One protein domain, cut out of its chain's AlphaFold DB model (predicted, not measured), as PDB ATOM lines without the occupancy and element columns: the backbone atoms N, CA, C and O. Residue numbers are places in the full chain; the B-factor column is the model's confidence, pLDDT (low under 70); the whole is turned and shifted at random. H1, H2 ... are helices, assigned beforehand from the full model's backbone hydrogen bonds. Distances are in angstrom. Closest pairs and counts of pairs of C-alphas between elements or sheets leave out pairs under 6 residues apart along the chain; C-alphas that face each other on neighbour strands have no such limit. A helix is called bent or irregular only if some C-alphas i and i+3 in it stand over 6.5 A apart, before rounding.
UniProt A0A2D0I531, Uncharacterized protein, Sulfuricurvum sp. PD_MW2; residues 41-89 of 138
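AT A GLANCE: This is residues 41 to 89 of the 138 residues of an uncharacterized protein of Sulfuricurvum sp. PD_MW2 (UniProt A0A2D0I531). One long helix, H1, makes the length of an open, thin bracket, and the printed part folds toward the same side at both ends of H1: the short helix H2 forms a corner with H1 at one end, and residues 41 to 48, in no named element, turn away at the other. The space between these two arms is empty, and the stretch of H1 from residue 56 to 72 stands free. The printed part has 49 residues with two named helices, H1 then H2, and no named strand; its class is all helix. It is extended, with a radius of gyration of the C-alphas of 16.8 A, and spans 48 by 19 by 7 A.

IN THESE COORDINATES: H1 runs from Asp 49 to Val 76, 28 residues and 40.6 A from first to last C-alpha, beginning at C-alpha 49 (31.479, 24.994, 37.835) and ending at C-alpha 76 (31.414, 64.005, 49.226). H2 runs from Pro 79 to Asn 88, 10 residues and 14.3 A, with C-alpha 88 at (14.348, 59.995, 49.496).

HOW THE PARTS SIT: H1 and H2 are close but not clearly touching, with 1 pair of C-alphas within 8 A, those of Met 74 and Arg 82, 6.9 A apart. Their lines stand at a steep tilt of 51 degrees, and they run opposite ways. Their centres are 24.2 A apart. In H1 and H2 every O i to N i+4 pair is within hydrogen-bond range. Neither helix is bent.

THE WHOLE: The two C-alphas farthest apart are those of Ser 48 and Glu 80, at 48.0 A, while those of Pro 41 and Ala 89, the first and last printed, are 26.0 A apart. The link from H1 to H2, 2 residues, is tight. The printed part has no cut. The mean pLDDT of the printed part is 83.6, and residues 88 to 89 are under 70.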
ATOM      1  N   PRO A  41      18.303  34.566  37.034       78.75
ATOM      2  CA  PRO A  41      18.611  34.578  35.606       78.75
ATOM      3  C   PRO A  41      19.856  33.768  35.218       78.75
ATOM      4  O   PRO A  41      19.864  33.178  34.146       78.75
ATOM      5  N   PHE A  42      20.882  33.720  36.073       80.62
ATOM      6  CA  PHE A  42      22.137  33.000  35.832       80.62
ATOM      7  C   PHE A  42      22.055  31.519  36.200       80.62
ATOM      8  O   PHE A  42      22.699  30.701  35.550       80.62
ATOM      9  N   GLU A  43      21.236  31.149  37.188       81.50
ATOM     10  CA  GLU A  43      21.023  29.740  37.556       81.50
ATOM     11  C   GLU A  43      20.459  28.914  36.389       81.50
ATOM     12  O   GLU A  43      20.806  27.748  36.215       81.50
ATOM     13  N   LYS A  44      19.629  29.534  35.541       84.44
ATOM     14  CA  LYS A  44      18.990  28.877  34.390       84.44
ATOM     15  C   LYS A  44      19.903  28.710  33.172       84.44
ATOM     16  O   LYS A  44      19.487  28.077  32.208       84.44
ATOM     17  N   LEU A  45      21.114  29.270  33.193       85.56
ATOM     18  CA  LEU A  45      22.026  29.251  32.043       85.56
ATOM     19  C   LEU A  45      22.853  27.964  31.935       85.56
ATOM     20  O   LEU A  45      23.604  27.821  30.977       85.56
ATOM     21  N   GLY A  46      22.733  27.035  32.893       87.38
ATOM     22  CA  GLY A  46      23.476  25.771  32.852       87.38
ATOM     23  C   GLY A  46      24.994  25.967  32.896       87.38
ATOM     24  O   GLY A  46      25.726  25.270  32.201       87.38
ATOM     25  N   LEU A  47      25.460  26.946  33.675       90.12
ATOM     26  CA  LEU A  47      26.874  27.310  33.782       90.12
ATOM     27  C   LEU A  47      27.716  26.145  34.321       90.12
ATOM     28  O   LEU A  47      27.294  25.456  35.256       90.12
ATOM     29  N   SER A  48      28.925  25.976  33.782       92.38
ATOM     30  CA  SER A  48      29.911  25.048  34.343       92.38
ATOM     31  C   SER A  48      30.408  25.528  35.708       92.38
ATOM     32  O   SER A  48      30.285  26.708  36.050       92.38
ATOM     33  N   ASP A  49      30.994  24.633  36.500       91.25
ATOM     34  CA  ASP A  49      31.479  24.994  37.835       91.25
ATOM     35  C   ASP A  49      32.623  26.020  37.781       91.25
ATOM     36  O   ASP A  49      32.646  26.952  38.586       91.25
ATOM     37  N   ASP A  50      33.472  25.958  36.752       92.75
ATOM     38  CA  ASP A  50      34.503  26.972  36.498       92.75
ATOM     39  C   ASP A  50      33.896  28.349  36.186       92.75
ATOM     40  O   ASP A  50      34.353  29.374  36.696       92.75
ATOM     41  N   GLN A  51      32.825  28.392  35.383       89.81
ATOM     42  CA  GLN A  51      32.116  29.638  35.076       89.81
ATOM     43  C   GLN A  51      31.443  30.214  36.324       89.81
ATOM     44  O   GLN A  51      31.505  31.423  36.555       89.81
ATOM     45  N   LYS A  52      30.829  29.363  37.158       88.44
ATOM     46  CA  LYS A  52      30.236  29.792  38.431       88.44
ATOM     47  C   LYS A  52      31.294  30.381  39.360       88.44
ATOM     48  O   LYS A  52      31.061  31.455  39.909       88.44
ATOM     49  N   ALA A  53      32.457  29.738  39.482       89.19
ATOM     50  CA  ALA A  53      33.558  30.226  40.308       89.19
ATOM     51  C   ALA A  53      34.076  31.594  39.829       89.19
ATOM     52  O   ALA A  53      34.272  32.505  40.634       89.19
ATOM     53  N   GLN A  54      34.230  31.783  38.513       90.00
ATOM     54  CA  GLN A  54      34.619  33.077  37.944       90.00
ATOM     55  C   GLN A  54      33.569  34.162  38.202       90.00
ATOM     56  O   GLN A  54      33.914  35.271  38.612       90.00
ATOM     57  N   ILE A  55      32.284  33.851  38.015       87.38
ATOM     58  CA  ILE A  55      31.197  34.804  38.269       87.38
ATOM     59  C   ILE A  55      31.117  35.150  39.758       87.38
ATOM     60  O   ILE A  55      30.909  36.314  40.100       87.38
ATOM     61  N   GLN A  56      31.308  34.179  40.649       87.38
ATOM     62  CA  GLN A  56      31.340  34.420  42.087       87.38
ATOM     63  C   GLN A  56      32.477  35.377  42.460       87.38
ATOM     64  O   GLN A  56      32.231  36.372  43.142       87.38
ATOM     65  N   LYS A  57      33.685  35.151  41.930       89.88
ATOM     66  CA  LYS A  57      34.826  36.047  42.141       89.88
ATOM     67  C   LYS A  57      34.537  37.471  41.648       89.88
ATOM     68  O   LYS A  57      34.738  38.429  42.389       89.88
ATOM     69  N   LEU A  58      33.979  37.614  40.443       87.19
ATOM     70  CA  LEU A  58      33.581  38.918  39.892       87.19
ATOM     71  C   LEU A  58      32.519  39.619  40.754       87.19
ATOM     72  O   LEU A  58      32.538  40.842  40.895       87.19
ATOM     73  N   ARG A  59      31.591  38.865  41.352       85.00
ATOM     74  CA  ARG A  59      30.569  39.409  42.261       85.00
ATOM     75  C   ARG A  59      31.169  39.873  43.584       85.00
ATOM     76  O   ARG A  59      30.752  40.910  44.094       85.00
ATOM     77  N   GLU A  60      32.139  39.147  44.130       85.31
ATOM     78  CA  GLU A  60      32.863  39.537  45.347       85.31
ATOM     79  C   GLU A  60      33.695  40.804  45.132       85.31
ATOM     80  O   GLU A  60      33.592  41.759  45.907       85.31
ATOM     81  N   GLU A  61      34.446  40.861  44.033       83.19
ATOM     82  CA  GLU A  61      35.193  42.053  43.628       83.19
ATOM     83  C   GLU A  61      34.250  43.242  43.394       83.19
ATOM     84  O   GLU A  61      34.476  44.334  43.920       83.19
ATOM     85  N   GLY A  62      33.140  43.016  42.683       82.31
ATOM     86  CA  GLY A  62      32.113  44.027  42.434       82.31
ATOM     87  C   GLY A  62      31.465  44.555  43.715       82.31
ATOM     88  O   GLY A  62      31.262  45.761  43.841       82.31
ATOM     89  N   LYS A  63      31.198  43.689  44.700       81.12
ATOM     90  CA  LYS A  63      30.665  44.078  46.017       81.12
ATOM     91  C   LYS A  63      31.638  44.980  46.770       81.12
ATOM     92  O   LYS A  63      31.232  46.014  47.304       81.12
ATOM     93  N   ASN A  64      32.917  44.616  46.790       82.06
ATOM     94  CA  ASN A  64      33.946  45.425  47.436       82.06
ATOM     95  C   ASN A  64      34.104  46.781  46.743       82.06
ATOM     96  O   ASN A  64      34.089  47.814  47.415       82.06
ATOM     97  N   PHE A  65      34.173  46.792  45.410       82.00
ATOM     98  CA  PHE A  65      34.244  48.022  44.625       82.00
ATOM     99  C   PHE A  65      33.024  48.919  44.860       82.00
ATOM    100  O   PHE A  65      33.179  50.105  45.141       82.00
ATOM    101  N   HIS A  66      31.816  48.352  44.824       80.00
ATOM    102  CA  HIS A  66      30.580  49.085  45.078       80.00
ATOM    103  C   HIS A  66      30.575  49.723  46.471       80.00
ATOM    104  O   HIS A  66      30.258  50.902  46.603       80.00
ATOM    105  N   ASN A  67      30.966  48.983  47.511       80.38
ATOM    106  CA  ASN A  67      31.012  49.517  48.872       80.38
ATOM    107  C   ASN A  67      32.046  50.644  49.014       80.38
ATOM    108  O   ASN A  67      31.747  51.665  49.626       80.38
ATOM    109  N   GLN A  68      33.222  50.506  48.396       84.06
ATOM    110  CA  GLN A  68      34.227  51.573  48.382       84.06
ATOM    111  C   GLN A  68      33.737  52.824  47.643       84.06
ATOM    112  O   GLN A  68      33.950  53.942  48.110       84.06
ATOM    113  N   GLN A  69      33.083  52.656  46.491       79.19
ATOM    114  CA  GLN A  69      32.505  53.773  45.739       79.19
ATOM    115  C   GLN A  69      31.377  54.445  46.519       79.19
ATOM    116  O   GLN A  69      31.317  55.672  46.577       79.19
ATOM    117  N   HIS A  70      30.527  53.658  47.177       80.81
ATOM    118  CA  HIS A  70      29.459  54.171  48.021       80.81
ATOM    119  C   HIS A  70      30.008  55.003  49.187       80.81
ATOM    120  O   HIS A  70      29.553  56.122  49.404       80.81
ATOM    121  N   GLU A  71      31.032  54.515  49.891       83.50
ATOM    122  CA  GLU A  71      31.685  55.271  50.968       83.50
ATOM    123  C   GLU A  71      32.286  56.588  50.459       83.50
ATOM    124  O   GLU A  71      32.075  57.641  51.064       83.50
ATOM    125  N   LYS A  72      32.974  56.563  49.309       84.19
ATOM    126  CA  LYS A  72      33.507  57.780  48.675       84.19
ATOM    127  C   LYS A  72      32.400  58.769  48.320       84.19
ATOM    128  O   LYS A  72      32.535  59.952  48.614       84.19
ATOM    129  N   MET A  73      31.300  58.291  47.740       82.00
ATOM    130  CA  MET A  73      30.144  59.119  47.399       82.00
ATOM    131  C   MET A  73      29.538  59.761  48.651       82.00
ATOM    132  O   MET A  73      29.326  60.970  48.674       82.00
ATOM    133  N   MET A  74      29.322  58.983  49.715       80.19
ATOM    134  CA  MET A  74      28.786  59.509  50.971       80.19
ATOM    135  C   MET A  74      29.719  60.554  51.583       80.19
ATOM    136  O   MET A  74      29.242  61.559  52.100       80.19
ATOM    137  N   ASN A  75      31.037  60.380  51.465       87.25
ATOM    138  CA  ASN A  75      32.019  61.342  51.962       87.25
ATOM    139  C   ASN A  75      31.993  62.696  51.243       87.25
ATOM    140  O   ASN A  75      32.285  63.702  51.883       87.25
ATOM    141  N   VAL A  76      31.597  62.743  49.968       88.25
ATOM    142  CA  VAL A  76      31.414  64.005  49.226       88.25
ATOM    143  C   VAL A  76      30.159  64.753  49.690       88.25
ATOM    144  O   VAL A  76      30.114  65.980  49.643       88.25
ATOM    145  N   LEU A  77      29.137  64.030  50.156       85.75
ATOM    146  CA  LEU A  77      27.880  64.630  50.589       85.75
ATOM    147  C   LEU A  77      28.011  65.280  51.967       85.75
ATOM    148  O   LEU A  77      28.521  64.678  52.921       85.75
ATOM    149  N   THR A  78      27.446  66.480  52.084       88.50
ATOM    150  CA  THR A  78      27.254  67.145  53.377       88.50
ATOM    151  C   THR A  78      26.291  66.348  54.266       88.50
ATOM    152  O   THR A  78      25.461  65.587  53.758       88.50
ATOM    153  N   PRO A  79      26.332  66.527  55.599       86.12
ATOM    154  CA  PRO A  79      25.422  65.830  56.509       86.12
ATOM    155  C   PRO A  79      23.935  66.038  56.176       86.12
ATOM    156  O   PRO A  79      23.133  65.118  56.314       86.12
ATOM    157  N   GLU A  80      23.562  67.227  55.704       84.50
ATOM    158  CA  GLU A  80      22.188  67.563  55.312       84.50
ATOM    159  C   GLU A  80      21.769  66.842  54.026       84.50
ATOM    160  O   GLU A  80      20.678  66.272  53.949       84.50
ATOM    161  N   GLN A  81      22.668  66.776  53.039       82.81
ATOM    162  CA  GLN A  81      22.439  66.033  51.798       82.81
ATOM    163  C   GLN A  81      22.355  64.525  52.039       82.81
ATOM    164  O   GLN A  81      21.520  63.869  51.422       82.81
ATOM    165  N   ARG A  82      23.151  63.974  52.967       82.38
ATOM    166  CA  ARG A  82      23.046  62.560  53.369       82.38
ATOM    167  C   ARG A  82      21.668  62.241  53.938       82.38
ATOM    168  O   ARG A  82      21.066  61.261  53.524       82.38
ATOM    169  N   LYS A  83      21.129  63.101  54.808       80.12
ATOM    170  CA  LYS A  83      19.773  62.927  55.358       80.12
ATOM    171  C   LYS A  83      18.696  62.984  54.281       80.12
ATOM    172  O   LYS A  83      17.763  62.189  54.312       80.12
ATOM    173  N   SER A  84      18.824  63.902  53.322       81.31
ATOM    174  CA  SER A  84      17.897  63.973  52.187       81.31
ATOM    175  C   SER A  84      17.997  62.732  51.297       81.31
ATOM    176  O   SER A  84      16.973  62.199  50.869       81.31
ATOM    177  N   LEU A  85      19.216  62.231  51.071       77.94
ATOM    178  CA  LEU A  85      19.450  60.996  50.334       77.94
ATOM    179  C   LEU A  85      18.849  59.793  51.066       77.94
ATOM    180  O   LEU A  85      18.219  58.978  50.420       77.94
ATOM    181  N   GLU A  86      18.989  59.688  52.386       74.38
ATOM    182  CA  GLU A  86      18.391  58.611  53.190       74.38
ATOM    183  C   GLU A  86      16.857  58.682  53.214       74.38
ATOM    184  O   GLU A  86      16.189  57.653  53.127       74.38
ATOM    185  N   ALA A  87      16.284  59.887  53.290       73.94
ATOM    186  CA  ALA A  87      14.836  60.090  53.313       73.94
ATOM    187  C   ALA A  87      14.172  59.795  51.958       73.94
ATOM    188  O   ALA A  87      13.074  59.242  51.911       73.94
ATOM    189  N   ASN A  88      14.843  60.162  50.863       68.00
ATOM    190  CA  ASN A  88      14.348  59.995  49.496       68.00
ATOM    191  C   ASN A  88      14.947  58.784  48.784       68.00
ATOM    192  O   ASN A  88      14.618  58.534  47.624       68.00
ATOM    193  N   ALA A  89      15.824  58.040  49.461       65.38
ATOM    194  CA  ALA A  89      16.379  56.799  48.971       65.38
ATOM    195  C   ALA A  89      15.213  55.918  48.523       65.38
ATOM    196  O   ALA A  89      14.409  55.509  49.372       65.38
TER     197      ALA A  89